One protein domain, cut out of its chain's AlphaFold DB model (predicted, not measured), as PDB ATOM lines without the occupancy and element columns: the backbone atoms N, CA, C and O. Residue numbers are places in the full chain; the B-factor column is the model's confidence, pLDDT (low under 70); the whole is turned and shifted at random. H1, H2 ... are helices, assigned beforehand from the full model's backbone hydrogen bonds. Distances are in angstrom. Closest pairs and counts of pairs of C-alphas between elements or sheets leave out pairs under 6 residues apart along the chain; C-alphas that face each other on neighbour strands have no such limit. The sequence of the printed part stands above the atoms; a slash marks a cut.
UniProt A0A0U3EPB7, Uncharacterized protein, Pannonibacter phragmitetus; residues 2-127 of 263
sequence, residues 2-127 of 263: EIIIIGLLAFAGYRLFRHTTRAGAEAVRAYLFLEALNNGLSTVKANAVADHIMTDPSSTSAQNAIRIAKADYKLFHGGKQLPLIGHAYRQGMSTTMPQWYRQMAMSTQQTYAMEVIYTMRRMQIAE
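What this domain is: This is residues 2 to 127 of the 263 residues of an uncharacterized protein of Pannonibacter phragmitetus (UniProt A0A0U3EPB7). One long helix, H1, is the core of a small helical body and sticks out of it at one end like a handle: residues 2 to 18 stand free, while the later part of H1 runs through the middle of the body. H2, H3 and H4 pack round that later part from different sides, H5 packs on H4 without reaching H1, and H6 lies toward the end of the body away from the handle. The printed part has 126 residues with six named helices, H1 to H6 in order along the chain, and no named strand, and its class is all helix. It is only just compact, close to loose, with a radius of gyration of the C-alphas of 16.2 A, and it spans 65 by 32 by 26 A.

How they stand to each other: H1, residues 2 to 37, touches H2, residues 43 to 55, with its residues 25 to 37 alone, at a steep tilt of 47 degrees, opposite ways; the closest C-alphas, of Phe 33 and Ala 46, are 5.0 A apart. H3, residues 60 to 76, is about perpendicular to H1 at 90 degrees and touches it with residues 65 to 70 alone, closest at the C-alphas of Val 28 and Ala 69, 5.8 A. H2 and H3 only just touch, with 3 pairs of C-alphas within 8 A, and only at the corner by their link; the closest are those of Ile 53 and Ala 62, 5.6 A. H4, residues 81 to 90, touches residues 23 to 34 of H1 at a steep tilt of 52 degrees, the same way, closest at the C-alphas of Ala 30 and Ile 85, 5.3 A. H5, residues 99 to 107, touches H4 about perpendicular at 85 degrees, closest at the C-alphas of Gly 86 and Ala 105, 4.3 A; H1 and H5 are apart. H6, residues 112 to 127, only just touches H1, with 3 pairs of C-alphas within 8 A, closest at Leu 34 and Tyr 118, 7.1 A. Every O i to N i+4 pair is within hydrogen-bond range in H1, H2, H3, H4 and H5; in H6 it is 10 of 12.

Where its parts are: H1 begins at C-alpha 2, (21.069, 0.686, -46.570), and measures 52.3 A to C-alpha 37, (11.447, 5.076, 4.687). H2 measures 18.2 A, H3 23.9 A, H4 14.6 A and H5 12.3 A. H6 measures 21.4 A, has a kink of 26 degrees near residue 119, and ends at C-alpha 127, (11.567, -0.420, 17.776).

The domain as a whole: The C-alphas of Glu 2 and Glu 127 are the two farthest apart, at 65.1 A. Without residues 2 to 18 the body spans 37 by 28 by 26 A. The printed part has no cut; the link from H4 to H5 is short and the other four are tight. The mean pLDDT of the printed part is 81.3, and 19 residues are under 70, among them 15 to 20 and 118 to 126.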
ATOM      1  N   GLU A   2      20.284  -0.063 -47.574       49.16
ATOM      2  CA  GLU A   2      21.069   0.686 -46.570       49.16
ATOM      3  C   GLU A   2      20.243   1.676 -45.722       49.16
ATOM      4  O   GLU A   2      20.422   1.735 -44.509       49.16
ATOM      5  N   ILE A   3      19.260   2.374 -46.309       72.19
ATOM      6  CA  ILE A   3      18.406   3.340 -45.579       72.19
ATOM      7  C   ILE A   3      17.537   2.652 -44.504       72.19
ATOM      8  O   ILE A   3      17.340   3.194 -43.419       72.19
ATOM      9  N   ILE A   4      17.061   1.431 -44.771       77.50
ATOM     10  CA  ILE A   4      16.236   0.654 -43.826       77.50
ATOM     11  C   ILE A   4      17.089   0.160 -42.647       77.50
ATOM     12  O   ILE A   4      16.643   0.195 -41.501       77.50
ATOM     13  N   ILE A   5      18.336  -0.245 -42.913       77.69
ATOM     14  CA  ILE A   5      19.283  -0.704 -41.887       77.69
ATOM     15  C   ILE A   5      19.668   0.451 -40.952       77.69
ATOM     16  O   ILE A   5      19.646   0.286 -39.732       77.69
ATOM     17  N   ILE A   6      19.942   1.639 -41.501       78.19
ATOM     18  CA  ILE A   6      20.252   2.840 -40.709       78.19
ATOM     19  C   ILE A   6      19.047   3.249 -39.847       78.19
ATOM     20  O   ILE A   6      19.215   3.539 -38.662       78.19
ATOM     21  N   GLY A   7      17.827   3.203 -40.395       74.75
ATOM     22  CA  GLY A   7      16.600   3.485 -39.642       74.75
ATOM     23  C   GLY A   7      16.370   2.522 -38.469       74.75
ATOM     24  O   GLY A   7      16.033   2.959 -37.368       74.75
ATOM     25  N   LEU A   8      16.613   1.222 -38.665       80.69
ATOM     26  CA  LEU A   8      16.493   0.214 -37.604       80.69
ATOM     27  C   LEU A   8      17.561   0.372 -36.516       80.69
ATOM     28  O   LEU A   8      17.239   0.247 -35.334       80.69
ATOM     29  N   LEU A   9      18.803   0.697 -36.883       76.00
ATOM     30  CA  LEU A   9      19.877   0.962 -35.920       76.00
ATOM     31  C   LEU A   9      19.618   2.236 -35.110       76.00
ATOM     32  O   LEU A   9      19.791   2.230 -33.891       76.00
ATOM     33  N   ALA A  10      19.140   3.303 -35.752       72.88
ATOM     34  CA  ALA A  10      18.751   4.533 -35.069       72.88
ATOM     35  C   ALA A  10      17.572   4.299 -34.108       72.88
ATOM     36  O   ALA A  10      17.594   4.779 -32.975       72.88
ATOM     37  N   PHE A  11      16.574   3.506 -34.513       77.38
ATOM     38  CA  PHE A  11      15.447   3.132 -33.657       77.38
ATOM     39  C   PHE A  11      15.880   2.260 -32.469       77.38
ATOM     40  O   PHE A  11      15.457   2.505 -31.337       77.38
ATOM     41  N   ALA A  12      16.752   1.277 -32.699       69.50
ATOM     42  CA  ALA A  12      17.312   0.435 -31.646       69.50
ATOM     43  C   ALA A  12      18.145   1.257 -30.652       69.50
ATOM     44  O   ALA A  12      17.951   1.127 -29.443       69.50
ATOM     45  N   GLY A  13      18.997   2.160 -31.148       64.56
ATOM     46  CA  GLY A  13      19.767   3.095 -30.328       64.56
ATOM     47  C   GLY A  13      18.860   4.003 -29.501       64.56
ATOM     48  O   GLY A  13      18.975   4.040 -28.278       64.56
ATOM     49  N   TYR A  14      17.891   4.666 -30.135       71.62
ATOM     50  CA  TYR A  14      16.916   5.519 -29.453       71.62
ATOM     51  C   TYR A  14      16.160   4.768 -28.348       71.62
ATOM     52  O   TYR A  14      16.046   5.255 -27.221       71.62
ATOM     53  N   ARG A  15      15.680   3.554 -28.640       68.19
ATOM     54  CA  ARG A  15      14.968   2.715 -27.672       68.19
ATOM     55  C   ARG A  15      15.876   2.306 -26.510       68.19
ATOM     56  O   ARG A  15      15.441   2.373 -25.362       68.19
ATOM     57  N   LEU A  16      17.131   1.952 -26.780       65.38
ATOM     58  CA  LEU A  16      18.111   1.584 -25.759       65.38
ATOM     59  C   LEU A  16      18.432   2.764 -24.825       65.38
ATOM     60  O   LEU A  16      18.320   2.619 -23.610       65.38
ATOM     61  N   PHE A  17      18.740   3.944 -25.374       60.69
ATOM     62  CA  PHE A  17      19.056   5.152 -24.597       60.69
ATOM     63  C   PHE A  17      17.862   5.679 -23.789       60.69
ATOM     64  O   PHE A  17      18.009   6.142 -22.654       60.69
ATOM     65  N   ARG A  18      16.648   5.581 -24.337       59.16
ATOM     66  CA  ARG A  18      15.424   5.988 -23.634       59.16
ATOM     67  C   ARG A  18      15.098   5.072 -22.452       59.16
ATOM     68  O   ARG A  18      14.575   5.540 -21.442       59.16
ATOM     69  N   HIS A  19      15.386   3.775 -22.555       60.94
ATOM     70  CA  HIS A  19      15.161   2.843 -21.451       60.94
ATOM     71  C   HIS A  19      16.251   2.918 -20.379       60.94
ATOM     72  O   HIS A  19      15.916   2.796 -19.204       60.94
ATOM     73  N   THR A  20      17.512   3.188 -20.731       67.62
ATOM     74  CA  THR A  20      18.593   3.359 -19.743       67.62
ATOM     75  C   THR A  20      18.446   4.637 -18.921       67.62
ATOM     76  O   THR A  20      18.670   4.612 -17.715       67.62
ATOM     77  N   THR A  21      17.998   5.734 -19.532       78.38
ATOM     78  CA  THR A  21      17.714   6.992 -18.815       78.38
ATOM     79  C   THR A  21      16.522   6.865 -17.867       78.38
ATOM     80  O   THR A  21      16.620   7.268 -16.710       78.38
ATOM     81  N   ARG A  22      15.426   6.230 -18.306       84.81
ATOM     82  CA  ARG A  22      14.261   5.955 -17.443       84.81
ATOM     83  C   ARG A  22      14.571   4.968 -16.320       84.81
ATOM     84  O   ARG A  22      14.177   5.213 -15.189       84.81
ATOM     85  N   ALA A  23      15.308   3.895 -16.607       86.06
ATOM     86  CA  ALA A  23      15.755   2.952 -15.583       86.06
ATOM     87  C   ALA A  23      16.684   3.621 -14.559       86.06
ATOM     88  O   ALA A  23      16.560   3.369 -13.366       86.06
ATOM     89  N   GLY A  24      17.572   4.513 -15.013       87.31
ATOM     90  CA  GLY A  24      18.423   5.309 -14.133       87.31
ATOM     91  C   GLY A  24      17.619   6.239 -13.224       87.31
ATOM     92  O   GLY A  24      17.860   6.260 -12.023       87.31
ATOM     93  N   ALA A  25      16.636   6.959 -13.770       90.44
ATOM     94  CA  ALA A  25      15.745   7.808 -12.979       90.44
ATOM     95  C   ALA A  25      14.930   6.997 -11.959       90.44
ATOM     96  O   ALA A  25      14.843   7.384 -10.797       90.44
ATOM     97  N   GLU A  26      14.401   5.841 -12.365       93.19
ATOM     98  CA  GLU A  26      13.658   4.948 -11.473       93.19
ATOM     99  C   GLU A  26      14.548   4.368 -10.369       93.19
ATOM    100  O   GLU A  26      14.092   4.212  -9.239       93.19
ATOM    101  N   ALA A  27      15.828   4.104 -10.656       91.81
ATOM    102  CA  ALA A  27      16.789   3.728  -9.627       91.81
ATOM    103  C   ALA A  27      16.904   4.841  -8.582       91.81
ATOM    104  O   ALA A  27      16.669   4.573  -7.406       91.81
ATOM    105  N   VAL A  28      17.196   6.083  -8.998       91.44
ATOM    106  CA  VAL A  28      17.332   7.226  -8.069       91.44
ATOM    107  C   VAL A  28      16.067   7.417  -7.242       91.44
ATOM    108  O   VAL A  28      16.151   7.609  -6.031       91.44
ATOM    109  N   ARG A  29      14.897   7.267  -7.863       94.75
ATOM    110  CA  ARG A  29      13.610   7.305  -7.168       94.75
ATOM    111  C   ARG A  29      13.482   6.197  -6.121       94.75
ATOM    112  O   ARG A  29      13.103   6.483  -4.993       94.75
ATOM    113  N   ALA A  30      13.887   4.970  -6.452       93.44
ATOM    114  CA  ALA A  30      13.948   3.853  -5.509       93.44
ATOM    115  C   ALA A  30      14.898   4.109  -4.338       93.44
ATOM    116  O   ALA A  30      14.571   3.759  -3.210       93.44
ATOM    117  N   TYR A  31      16.038   4.754  -4.575       91.38
ATOM    118  CA  TYR A  31      16.939   5.150  -3.493       91.38
ATOM    119  C   TYR A  31      16.309   6.195  -2.578       91.38
ATOM    120  O   TYR A  31      16.273   5.991  -1.372       91.38
ATOM    121  N   LEU A  32      15.761   7.273  -3.144       91.00
ATOM    122  CA  LEU A  32      15.104   8.330  -2.373       91.00
ATOM    123  C   LEU A  32      13.923   7.798  -1.560       91.00
ATOM    124  O   LEU A  32      13.764   8.164  -0.401       91.00
ATOM    125  N   PHE A  33      13.130   6.904  -2.149       93.81
ATOM    126  CA  PHE A  33      12.029   6.227  -1.475       93.81
ATOM    127  C   PHE A  33      12.516   5.384  -0.291       93.81
ATOM    128  O   PHE A  33      11.988   5.499   0.812       93.81
ATOM    129  N   LEU A  34      13.545   4.556  -0.495       90.00
ATOM    130  CA  LEU A  34      14.099   3.721   0.571       90.00
ATOM    131  C   LEU A  34      14.767   4.549   1.670       90.00
ATOM    132  O   LEU A  34      14.615   4.214   2.840       90.00
ATOM    133  N   GLU A  35      15.444   5.638   1.315       87.31
ATOM    134  CA  GLU A  35      16.045   6.555   2.282       87.31
ATOM    135  C   GLU A  35      14.978   7.317   3.075       87.31
ATOM    136  O   GLU A  35      15.096   7.464   4.286       87.31
ATOM    137  N   ALA A  36      13.888   7.746   2.433       86.62
ATOM    138  CA  ALA A  36      12.747   8.345   3.120       86.62
ATOM    139  C   ALA A  36      12.136   7.372   4.142       86.62
ATOM    140  O   ALA A  36      11.923   7.745   5.291       86.62
ATOM    141  N   LEU A  37      11.945   6.105   3.766       85.50
ATOM    142  CA  LEU A  37      11.447   5.076   4.687       85.50
ATOM    143  C   LEU A  37      12.439   4.784   5.819       85.50
ATOM    144  O   LEU A  37      12.038   4.584   6.959       85.50
ATOM    145  N   ASN A  38      13.741   4.795   5.523       82.12
ATOM    146  CA  ASN A  38      14.802   4.701   6.529       82.12
ATOM    147  C   ASN A  38      14.883   5.923   7.450       82.12
ATOM    148  O   ASN A  38      15.631   5.884   8.419       82.12
ATOM    149  N   ASN A  39      14.173   7.006   7.145       78.12
ATOM    150  CA  ASN A  39      14.031   8.165   8.019       78.12
ATOM    151  C   ASN A  39      12.673   8.167   8.742       78.12
ATOM    152  O   ASN A  39      12.318   9.164   9.359       78.12
ATOM    153  N   GLY A  40      11.928   7.057   8.683       75.56
ATOM    154  CA  GLY A  40      10.676   6.855   9.413       75.56
ATOM    155  C   GLY A  40       9.409   7.242   8.656       75.56
ATOM    156  O   GLY A  40       8.328   6.920   9.140       75.56
ATOM    157  N   LEU A  41       9.534   7.841   7.464       79.62
ATOM    158  CA  LEU A  41       8.382   8.302   6.689       79.62
ATOM    159  C   LEU A  41       7.483   7.130   6.284       79.62
ATOM    160  O   LEU A  41       7.972   6.053   5.942       79.62
ATOM    161  N   SER A  42       6.173   7.377   6.216       83.31
ATOM    162  CA  SER A  42       5.216   6.426   5.642       83.31
ATOM    163  C   SER A  42       5.463   6.183   4.151       83.31
ATOM    164  O   SER A  42       6.022   7.023   3.439       83.31
ATOM    165  N   THR A  43       4.970   5.053   3.638       86.12
ATOM    166  CA  THR A  43       5.063   4.684   2.213       86.12
ATOM    167  C   THR A  43       4.510   5.776   1.294       86.12
ATOM    168  O   THR A  43       5.097   6.071   0.250       86.12
ATOM    169  N   VAL A  44       3.407   6.422   1.682       85.81
ATOM    170  CA  VAL A  44       2.784   7.503   0.905       85.81
ATOM    171  C   VAL A  44       3.682   8.741   0.866       85.81
ATOM    172  O   VAL A  44       3.984   9.246  -0.220       85.81
ATOM    173  N   LYS A  45       4.182   9.203   2.024       82.69
ATOM    174  CA  LYS A  45       5.093  10.361   2.100       82.69
ATOM    175  C   LYS A  45       6.407  10.086   1.374       82.69
ATOM    176  O   LYS A  45       6.898  10.953   0.659       82.69
ATOM    177  N   ALA A  46       6.953   8.880   1.508       88.06
ATOM    178  CA  ALA A  46       8.179   8.475   0.830       88.06
ATOM    179  C   ALA A  46       8.031   8.507  -0.699       88.06
ATOM    180  O   ALA A  46       8.922   9.005  -1.387       88.06
ATOM    181  N   ASN A  47       6.896   8.037  -1.238       91.25
ATOM    182  CA  ASN A  47       6.584   8.172  -2.665       91.25
ATOM    183  C   ASN A  47       6.497   9.651  -3.074       91.25
ATOM    184  O   ASN A  47       7.142  10.051  -4.039       91.25
ATOM    185  N   ALA A  48       5.776  10.473  -2.306       88.44
ATOM    186  CA  ALA A  48       5.621  11.898  -2.597       88.44
ATOM    187  C   ALA A  48       6.960  12.658  -2.585       88.44
ATOM    188  O   ALA A  48       7.215  13.470  -3.471       88.44
ATOM    189  N   VAL A  49       7.842  12.375  -1.621       89.31
ATOM    190  CA  VAL A  49       9.188  12.967  -1.540       89.31
ATOM    191  C   VAL A  49      10.038  12.547  -2.735       89.31
ATOM    192  O   VAL A  49      10.678  13.394  -3.364       89.31
ATOM    193  N   ALA A  50      10.032  11.255  -3.069       91.75
ATOM    194  CA  ALA A  50      10.792  10.735  -4.198       91.75
ATOM    195  C   ALA A  50      10.317  11.350  -5.526       91.75
ATOM    196  O   ALA A  50      11.147  11.768  -6.335       91.75
ATOM    197  N   ASP A  51       9.005  11.478  -5.728       92.25
ATOM    198  CA  ASP A  51       8.422  12.103  -6.919       92.25
ATOM    199  C   ASP A  51       8.706  13.612  -6.969       92.25
ATOM    200  O   ASP A  51       9.117  14.130  -8.011       92.25
ATOM    201  N   HIS A  52       8.572  14.322  -5.845       87.88
ATOM    202  CA  HIS A  52       8.836  15.760  -5.762       87.88
ATOM    203  C   HIS A  52      10.292  16.094  -6.111       87.88
ATOM    204  O   HIS A  52      10.548  16.961  -6.945       87.88
ATOM    205  N   ILE A  53      11.262  15.377  -5.531       85.56
ATOM    206  CA  ILE A  53      12.688  15.587  -5.835       85.56
ATOM    207  C   ILE A  53      12.983  15.279  -7.309       85.56
ATOM    208  O   ILE A  53      13.776  15.978  -7.934       85.56
ATOM    209  N   MET A  54      12.330  14.266  -7.883       89.31
ATOM    210  CA  MET A  54      12.551  13.853  -9.271       89.31
ATOM    211  C   MET A  54      11.723  14.639 -10.301       89.31
ATOM    212  O   MET A  54      11.890  14.408 -11.500       89.31
ATOM    213  N   THR A  55      10.872  15.577  -9.868       87.81
ATOM    214  CA  THR A  55      10.036  16.398 -10.761       87.81
ATOM    215  C   THR A  55      10.886  17.311 -11.649       87.81
ATOM    216  O   THR A  55      10.595  17.452 -12.836       87.81
ATOM    217  N   ASP A  56      11.972  17.873 -11.104       81.88
ATOM    218  CA  ASP A  56      12.980  18.613 -11.867       81.88
ATOM    219  C   ASP A  56      14.371  17.976 -11.693       81.88
ATOM    220  O   ASP A  56      15.109  18.319 -10.758       81.88
ATOM    221  N   PRO A  57      14.772  17.080 -12.616       78.81
ATOM    222  CA  PRO A  57      16.082  16.433 -12.597       78.81
ATOM    223  C   PRO A  57      17.264  17.402 -12.720       78.81
ATOM    224  O   PRO A  57      18.398  17.020 -12.423       78.81
ATOM    225  N   SER A  58      17.029  18.630 -13.193       80.56
ATOM    226  CA  SER A  58      18.069  19.647 -13.346       80.56
ATOM    227  C   SER A  58      18.323  20.438 -12.062       80.56
ATOM    228  O   SER A  58      19.388  21.044 -11.936       80.56
ATOM    229  N   SER A  59      17.408  20.372 -11.089       78.25
ATOM    230  CA  SER A  59      17.540  21.048  -9.801       78.25
ATOM    231  C   SER A  59      18.766  20.570  -9.013       78.25
ATOM    232  O   SER A  59      19.158  19.401  -9.068       78.25
ATOM    233  N   THR A  60      19.360  21.456  -8.210       77.25
ATOM    234  CA  THR A  60      20.511  21.123  -7.350       77.25
ATOM    235  C   THR A  60      20.209  19.950  -6.414       77.25
ATOM    236  O   THR A  60      21.067  19.094  -6.194       77.25
ATOM    237  N   SER A  61      18.983  19.880  -5.889       73.12
ATOM    238  CA  SER A  61      18.524  18.784  -5.030       73.12
ATOM    239  C   SER A  61      18.499  17.451  -5.777       73.12
ATOM    240  O   SER A  61      19.057  16.472  -5.284       73.12
ATOM    241  N   ALA A  62      17.936  17.418  -6.990       74.50
ATOM    242  CA  ALA A  62      17.915  16.214  -7.814       74.50
ATOM    243  C   ALA A  62      19.325  15.793  -8.252       74.50
ATOM    244  O   ALA A  62      19.672  14.619  -8.159       74.50
ATOM    245  N   GLN A  63      20.181  16.734  -8.661       77.69
ATOM    246  CA  GLN A  63      21.564  16.429  -9.042       77.69
ATOM    247  C   GLN A  63      22.375  15.856  -7.875       77.69
ATOM    248  O   GLN A  63      23.129  14.894  -8.053       77.69
ATOM    249  N   ASN A  64      22.198  16.401  -6.667       76.00
ATOM    250  CA  ASN A  64      22.808  15.851  -5.460       76.00
ATOM    251  C   ASN A  64      22.274  14.454  -5.144       76.00
ATOM    252  O   ASN A  64      23.081  13.553  -4.913       76.00
ATOM    253  N   ALA A  65      20.957  14.249  -5.207       80.50
ATOM    254  CA  ALA A  65      20.343  12.938  -5.022       80.50
ATOM    255  C   ALA A  65      20.881  11.909  -6.026       80.50
ATOM    256  O   ALA A  65      21.318  10.837  -5.624       80.50
ATOM    257  N   ILE A  66      20.945  12.252  -7.318       86.69
ATOM    258  CA  ILE A  66      21.500  11.396  -8.376       86.69
ATOM    259  C   ILE A  66      22.961  11.041  -8.075       86.69
ATOM    260  O   ILE A  66      23.363   9.887  -8.233       86.69
ATOM    261  N   ARG A  67      23.772  12.020  -7.655       84.81
ATOM    262  CA  ARG A  67      25.191  11.812  -7.341       84.81
ATOM    263  C   ARG A  67      25.375  10.858  -6.163       84.81
ATOM    264  O   ARG A  67      26.194   9.946  -6.271       84.81
ATOM    265  N   ILE A  68      24.635  11.068  -5.076       82.56
ATOM    266  CA  ILE A  68      24.701  10.229  -3.872       82.56
ATOM    267  C   ILE A  68      24.192   8.825  -4.201       82.56
ATOM    268  O   ILE A  68      24.930   7.858  -4.033       82.56
ATOM    269  N   ALA A  69      23.008   8.721  -4.805       85.00
ATOM    270  CA  ALA A  69      22.427   7.457  -5.237       85.00
ATOM    271  C   ALA A  69      23.406   6.661  -6.117       85.00
ATOM    272  O   ALA A  69      23.640   5.479  -5.891       85.00
ATOM    273  N   LYS A  70      24.066   7.315  -7.085       85.31
ATOM    274  CA  LYS A  70      25.075   6.681  -7.947       85.31
ATOM    275  C   LYS A  70      26.297   6.177  -7.175       85.31
ATOM    276  O   LYS A  70      26.831   5.124  -7.537       85.31
ATOM    277  N   ALA A  71      26.756   6.915  -6.167       79.69
ATOM    278  CA  ALA A  71      27.847   6.479  -5.303       79.69
ATOM    279  C   ALA A  71      27.436   5.237  -4.499       79.69
ATOM    280  O   ALA A  71      28.140   4.227  -4.550       79.69
ATOM    281  N   ASP A  72      26.252   5.264  -3.889       76.50
ATOM    282  CA  ASP A  72      25.720   4.169  -3.074       76.50
ATOM    283  C   ASP A  72      25.436   2.913  -3.912       76.50
ATOM    284  O   ASP A  72      25.810   1.807  -3.524       76.50
ATOM    285  N   TYR A  73      24.904   3.054  -5.133       80.44
ATOM    286  CA  TYR A  73      24.764   1.933  -6.077       80.44
ATOM    287  C   TYR A  73      26.079   1.261  -6.398       80.44
ATOM    288  O   TYR A  73      26.147   0.032  -6.499       80.44
ATOM    289  N   LYS A  74      27.125   2.055  -6.610       80.62
ATOM    290  CA  LYS A  74      28.435   1.514  -6.941       80.62
ATOM    291  C   LYS A  74      29.049   0.818  -5.731       80.62
ATOM    292  O   LYS A  74      29.610  -0.261  -5.897       80.62
ATOM    293  N   LEU A  75      28.918   1.419  -4.550       76.12
ATOM    294  CA  LEU A  75      29.541   0.953  -3.318       76.12
ATOM    295  C   LEU A  75      28.849  -0.289  -2.744       76.12
ATOM    296  O   LEU A  75      29.511  -1.286  -2.481       76.12
ATOM    297  N   PHE A  76      27.523  -0.258  -2.602       72.94
ATOM    298  CA  PHE A  76      26.763  -1.295  -1.891       72.94
ATOM    299  C   PHE A  76      26.094  -2.317  -2.812       72.94
ATOM    300  O   PHE A  76      25.788  -3.434  -2.392       72.94
ATOM    301  N   HIS A  77      25.873  -1.963  -4.081       71.94
ATOM    302  CA  HIS A  77      25.092  -2.785  -5.014       71.94
ATOM    303  C   HIS A  77      25.893  -3.257  -6.236       71.94
ATOM    304  O   HIS A  77      25.332  -3.868  -7.149       71.94
ATOM    305  N   GLY A  78      27.204  -2.987  -6.283       74.81
ATOM    306  CA  GLY A  78      28.071  -3.372  -7.402       74.81
ATOM    307  C   GLY A  78      27.603  -2.804  -8.747       74.81
ATOM    308  O   GLY A  78      27.800  -3.428  -9.788       74.81
ATOM    309  N   GLY A  79      26.908  -1.661  -8.724       78.19
ATOM    310  CA  GLY A  79      26.311  -1.019  -9.896       78.19
ATOM    311  C   GLY A  79      24.997  -1.641 -10.390       78.19
ATOM    312  O   GLY A  79      24.471  -1.199 -11.411       78.19
ATOM    313  N   LYS A  80      24.438  -2.645  -9.701       83.00
ATOM    314  CA  LYS A  80      23.191  -3.309 -10.109       83.00
ATOM    315  C   LYS A  80      21.970  -2.517  -9.628       83.00
ATOM    316  O   LYS A  80      21.650  -2.517  -8.447       83.00
ATOM    317  N   GLN A  81      21.260  -1.886 -10.563       88.44
ATOM    318  CA  GLN A  81      20.083  -1.050 -10.274       88.44
ATOM    319  C   GLN A  81      18.798  -1.858 -10.025       88.44
ATOM    320  O   GLN A  81      17.998  -1.503  -9.164       88.44
ATOM    321  N   LEU A  82      18.597  -2.958 -10.761       89.12
ATOM    322  CA  LEU A  82      17.355  -3.743 -10.703       89.12
ATOM    323  C   LEU A  82      17.042  -4.337  -9.317       89.12
ATOM    324  O   LEU A  82      15.885  -4.229  -8.916       89.12
ATOM    325  N   PRO A  83      18.012  -4.901  -8.563       88.00
ATOM    326  CA  PRO A  83      17.758  -5.379  -7.203       88.00
ATOM    327  C   PRO A  83      17.225  -4.290  -6.275       88.00
ATOM    328  O   PRO A  83      16.289  -4.542  -5.515       88.00
ATOM    329  N   LEU A  84      17.765  -3.072  -6.393       88.69
ATOM    330  CA  LEU A  84      17.332  -1.939  -5.586       88.69
ATOM    331  C   LEU A  84      15.907  -1.515  -5.916       88.69
ATOM    332  O   LEU A  84      15.068  -1.420  -5.022       88.69
ATOM    333  N   ILE A  85      15.617  -1.341  -7.203       92.19
ATOM    334  CA  ILE A  85      14.268  -1.018  -7.671       92.19
ATOM    335  C   ILE A  85      13.276  -2.111  -7.240       92.19
ATOM    336  O   ILE A  85      12.200  -1.814  -6.730       92.19
ATOM    337  N   GLY A  86      13.651  -3.384  -7.389       91.50
ATOM    338  CA  GLY A  86      12.829  -4.518  -6.978       91.50
ATOM    339  C   GLY A  86      12.562  -4.549  -5.476       91.50
ATOM    340  O   GLY A  86      11.451  -4.854  -5.050       91.50
ATOM    341  N   HIS A  87      13.561  -4.222  -4.653       90.56
ATOM    342  CA  HIS A  87      13.374  -4.087  -3.211       90.56
ATOM    343  C   HIS A  87      12.440  -2.915  -2.876       90.56
ATOM    344  O   HIS A  87      11.487  -3.126  -2.135       90.56
ATOM    345  N   ALA A  88      12.620  -1.738  -3.482       92.00
ATOM    346  CA  ALA A  88      11.719  -0.596  -3.295       92.00
ATOM    347  C   ALA A  88      10.264  -0.916  -3.687       92.00
ATOM    348  O   ALA A  88       9.343  -0.603  -2.937       92.00
ATOM    349  N   TYR A  89      10.038  -1.620  -4.801       94.38
ATOM    350  CA  TYR A  89       8.694  -2.063  -5.192       94.38
ATOM    351  C   TYR A  89       8.062  -3.036  -4.193       94.38
ATOM    352  O   TYR A  89       6.868  -2.926  -3.922       94.38
ATOM    353  N   ARG A  90       8.836  -3.973  -3.626       90.12
ATOM    354  CA  ARG A  90       8.352  -4.860  -2.548       90.12
ATOM    355  C   ARG A  90       7.973  -4.082  -1.287       90.12
ATOM    356  O   ARG A  90       7.092  -4.523  -0.564       90.12
ATOM    357  N   GLN A  91       8.605  -2.932  -1.066       88.00
ATOM    358  CA  GLN A  91       8.342  -2.025   0.051       88.00
ATOM    359  C   GLN A  91       7.245  -0.982  -0.242       88.00
ATOM    360  O   GLN A  91       7.087  -0.048   0.534       88.00
ATOM    361  N   GLY A  92       6.496  -1.109  -1.347       91.56
ATOM    362  CA  GLY A  92       5.351  -0.239  -1.644       91.56
ATOM    363  C   GLY A  92       5.657   0.990  -2.508       91.56
ATOM    364  O   GLY A  92       4.809   1.873  -2.641       91.56
ATOM    365  N   MET A  93       6.835   1.068  -3.139       95.06
ATOM    366  CA  MET A  93       7.099   2.141  -4.102       95.06
ATOM    367  C   MET A  93       6.144   2.023  -5.299       95.06
ATOM    368  O   MET A  93       6.039   0.961  -5.926       95.06
ATOM    369  N   SER A  94       5.489   3.125  -5.660       93.44
ATOM    370  CA  SER A  94       4.754   3.251  -6.920       93.44
ATOM    371  C   SER A  94       5.708   3.032  -8.099       93.44
ATOM    372  O   SER A  94       6.898   3.298  -7.984       93.44
ATOM    373  N   THR A  95       5.245   2.545  -9.251       91.38
ATOM    374  CA  THR A  95       6.107   2.388 -10.442       91.38
ATOM    375  C   THR A  95       5.744   3.413 -11.507       91.38
ATOM    376  O   THR A  95       4.571   3.590 -11.823       91.38
ATOM    377  N   THR A  96       6.749   4.064 -12.096       88.94
ATOM    378  CA  THR A  96       6.584   4.861 -13.330       88.94
ATOM    379  C   THR A  96       6.922   4.042 -14.578       88.94
ATOM    380  O   THR A  96       6.795   4.509 -15.715       88.94
ATOM    381  N   MET A  97       7.371   2.803 -14.373       91.56
ATOM    382  CA  MET A  97       7.854   1.913 -15.414       91.56
ATOM    383  C   MET A  97       6.737   0.987 -15.910       91.56
ATOM    384  O   MET A  97       5.794   0.677 -15.180       91.56
ATOM    385  N   PRO A  98       6.831   0.489 -17.156       89.94
ATOM    386  CA  PRO A  98       5.883  -0.495 -17.666       89.94
ATOM    387  C   PRO A  98       5.836  -1.763 -16.802       89.94
ATOM    388  O   PRO A  98       6.849  -2.187 -16.244       89.94
ATOM    389  N   GLN A  99       4.684  -2.436 -16.776       89.12
ATOM    390  CA  GLN A  99       4.447  -3.608 -15.923       89.12
ATOM    391  C   GLN A  99       5.477  -4.737 -16.112       89.12
ATOM    392  O   GLN A  99       5.882  -5.359 -15.131       89.12
ATOM    393  N   TRP A 100       5.967  -4.960 -17.338       88.62
ATOM    394  CA  TRP A 100       7.016  -5.953 -17.611       88.62
ATOM    395  C   TRP A 100       8.333  -5.635 -16.882       88.62
ATOM    396  O   TRP A 100       9.022  -6.539 -16.413       88.62
ATOM    397  N   TYR A 101       8.677  -4.351 -16.748       91.12
ATOM    398  CA  TYR A 101       9.887  -3.917 -16.052       91.12
ATOM    399  C   TYR A 101       9.727  -4.103 -14.546       91.12
ATOM    400  O   TYR A 101      10.637  -4.597 -13.886       91.12
ATOM    401  N   ARG A 102       8.540  -3.785 -14.010       90.81
ATOM    402  CA  ARG A 102       8.198  -4.066 -12.611       90.81
ATOM    403  C   ARG A 102       8.333  -5.553 -12.298       90.81
ATOM    404  O   ARG A 102       8.972  -5.895 -11.312       90.81
ATOM    405  N   GLN A 103       7.784  -6.432 -13.137       90.19
ATOM    406  CA  GLN A 103       7.910  -7.885 -12.963       90.19
ATOM    407  C   GLN A 103       9.377  -8.330 -12.971       90.19
ATOM    408  O   GLN A 103       9.798  -9.067 -12.082       90.19
ATOM    409  N   MET A 104      10.174  -7.821 -13.914       90.44
ATOM    410  CA  MET A 104      11.608  -8.102 -13.979       90.44
ATOM    411  C   MET A 104      12.335  -7.643 -12.709       90.44
ATOM    412  O   MET A 104      13.050  -8.434 -12.099       90.44
ATOM    413  N   ALA A 105      12.119  -6.406 -12.261       90.50
ATOM    414  CA  ALA A 105      12.720  -5.883 -11.037       90.50
ATOM    415  C   ALA A 105      12.303  -6.705  -9.803       90.50
ATOM    416  O   ALA A 105      13.157  -7.120  -9.024       90.50
ATOM    417  N   MET A 106      11.017  -7.037  -9.664       88.12
ATOM    418  CA  MET A 106      10.492  -7.873  -8.573       88.12
ATOM    419  C   MET A 106      11.046  -9.306  -8.590       88.12
ATOM    420  O   MET A 106      11.167  -9.918  -7.533       88.12
ATOM    421  N   SER A 107      11.413  -9.836  -9.759       87.44
ATOM    422  CA  SER A 107      12.023 -11.168  -9.888       87.44
ATOM    423  C   SER A 107      13.497 -11.214  -9.478       87.44
ATOM    424  O   SER A 107      14.051 -12.292  -9.270       87.44
ATOM    425  N   THR A 108      14.153 -10.056  -9.346       86.62
ATOM    426  CA  THR A 108      15.558 -10.024  -8.938       86.62
ATOM    427  C   THR A 108      15.720 -10.377  -7.461       86.62
ATOM    428  O   THR A 108      14.979  -9.890  -6.596       86.62
ATOM    429  N   GLN A 109      16.717 -11.224  -7.188       80.12
ATOM    430  CA  GLN A 109      17.115 -11.587  -5.833       80.12
ATOM    431  C   GLN A 109      17.576 -10.340  -5.076       80.12
ATOM    432  O   GLN A 109      18.363  -9.540  -5.592       80.12
ATOM    433  N   GLN A 110      17.078 -10.180  -3.850       76.44
ATOM    434  CA  GLN A 110      17.581  -9.163  -2.934       76.44
ATOM    435  C   GLN A 110      19.024  -9.513  -2.582       76.44
ATOM    436  O   GLN A 110      19.334 -10.662  -2.270       76.44
ATOM    437  N   THR A 111      19.928  -8.540  -2.670       75.06
ATOM    438  CA  THR A 111      21.285  -8.755  -2.174       75.06
ATOM    439  C   THR A 111      21.276  -8.609  -0.656       75.06
ATOM    440  O   THR A 111      20.604  -7.729  -0.129       75.06
ATOM    441  N   TYR A 112      22.056  -9.431   0.047       71.00
ATOM    442  CA  TYR A 112      22.180  -9.366   1.508       71.00
ATOM    443  C   TYR A 112      22.514  -7.950   2.016       71.00
ATOM    444  O   TYR A 112      21.970  -7.489   3.011       71.00
ATOM    445  N   ALA A 113      23.336  -7.200   1.270       72.38
ATOM    446  CA  ALA A 113      23.637  -5.802   1.577       72.38
ATOM    447  C   ALA A 113      22.387  -4.899   1.607       72.38
ATOM    448  O   ALA A 113      22.321  -3.993   2.427       72.38
ATOM    449  N   MET A 114      21.383  -5.146   0.752       71.25
ATOM    450  CA  MET A 114      20.117  -4.405   0.801       71.25
ATOM    451  C   MET A 114      19.338  -4.699   2.070       71.25
ATOM    452  O   MET A 114      18.809  -3.785   2.694       71.25
ATOM    453  N   GLU A 115      19.261  -5.975   2.429       69.69
ATOM    454  CA  GLU A 115      18.550  -6.410   3.618       69.69
ATOM    455  C   GLU A 115      19.194  -5.809   4.868       69.69
ATOM    456  O   GLU A 115      18.510  -5.179   5.663       69.69
ATOM    457  N   VAL A 116      20.519  -5.857   4.985       76.00
ATOM    458  CA  VAL A 116      21.230  -5.267   6.124       76.00
ATOM    459  C   VAL A 116      21.070  -3.743   6.174       76.00
ATOM    460  O   VAL A 116      20.642  -3.219   7.198       76.00
ATOM    461  N   ILE A 117      21.361  -3.022   5.085       74.75
ATOM    462  CA  ILE A 117      21.390  -1.545   5.088       74.75
ATOM    463  C   ILE A 117      19.994  -0.949   5.300       74.75
ATOM    464  O   ILE A 117      19.838  -0.006   6.073       74.75
ATOM    465  N   TYR A 118      18.978  -1.490   4.624       69.25
ATOM    466  CA  TYR A 118      17.637  -0.904   4.615       69.25
ATOM    467  C   TYR A 118      16.676  -1.563   5.612       69.25
ATOM    468  O   TYR A 118      15.692  -0.942   5.999       69.25
ATOM    469  N   THR A 119      16.946  -2.785   6.081       69.12
ATOM    470  CA  THR A 119      16.057  -3.464   7.045       69.12
ATOM    471  C   THR A 119      16.518  -3.263   8.483       69.12
ATOM    472  O   THR A 119      15.668  -3.064   9.340       69.12
ATOM    473  N   MET A 120      17.827  -3.236   8.785       69.00
ATOM    474  CA  MET A 120      18.280  -3.031  10.174       69.00
ATOM    475  C   MET A 120      17.906  -1.655  10.712       69.00
ATOM    476  O   MET A 120      17.378  -1.555  11.816       69.00
ATOM    477  N   ARG A 121      18.106  -0.602   9.914       68.06
ATOM    478  CA  ARG A 121      17.725   0.755  10.319       68.06
ATOM    479  C   ARG A 121      16.215   0.891  10.504       68.06
ATOM    480  O   ARG A 121      15.770   1.560  11.424       68.06
ATOM    481  N   ARG A 122      15.422   0.202   9.682       66.56
ATOM    482  CA  ARG A 122      13.969   0.133   9.865       66.56
ATOM    483  C   ARG A 122      13.554  -0.640  11.101       66.56
ATOM    484  O   ARG A 122      12.606  -0.221  11.740       66.56
ATOM    485  N   MET A 123      14.225  -1.742  11.428       67.75
ATOM    486  CA  MET A 123      13.945  -2.475  12.664       67.75
ATOM    487  C   MET A 123      14.230  -1.596  13.882       67.75
ATOM    488  O   MET A 123      13.386  -1.524  14.760       67.75
ATOM    489  N   GLN A 124      15.334  -0.841  13.870       69.81
ATOM    490  CA  GLN A 124      15.634   0.151  14.908       69.81
ATOM    491  C   GLN A 124      14.575   1.255  14.977       69.81
ATOM    492  O   GLN A 124      14.093   1.568  16.053       69.81
ATOM    493  N   ILE A 125      14.155   1.815  13.839       67.88
ATOM    494  CA  ILE A 125      13.112   2.852  13.820       67.88
ATOM    495  C   ILE A 125      11.757   2.299  14.252       67.88
ATOM    496  O   ILE A 125      11.028   2.991  14.947       67.88
ATOM    497  N   ALA A 126      11.409   1.075  13.861       68.62
ATOM    498  CA  ALA A 126      10.180   0.421  14.289       68.62
ATOM    499  C   ALA A 126      10.204   0.152  15.797       68.62
ATOM    500  O   ALA A 126       9.200   0.373  16.464       68.62
ATOM    501  N   GLU A 127      11.351  -0.258  16.339       74.81
ATOM    502  CA  GLU A 127      11.567  -0.420  17.776       74.81
ATOM    503  C   GLU A 127      11.455   0.927  18.506       74.81
ATOM    504  O   GLU A 127      10.681   1.033  19.451       74.81
TER     505      GLU A 127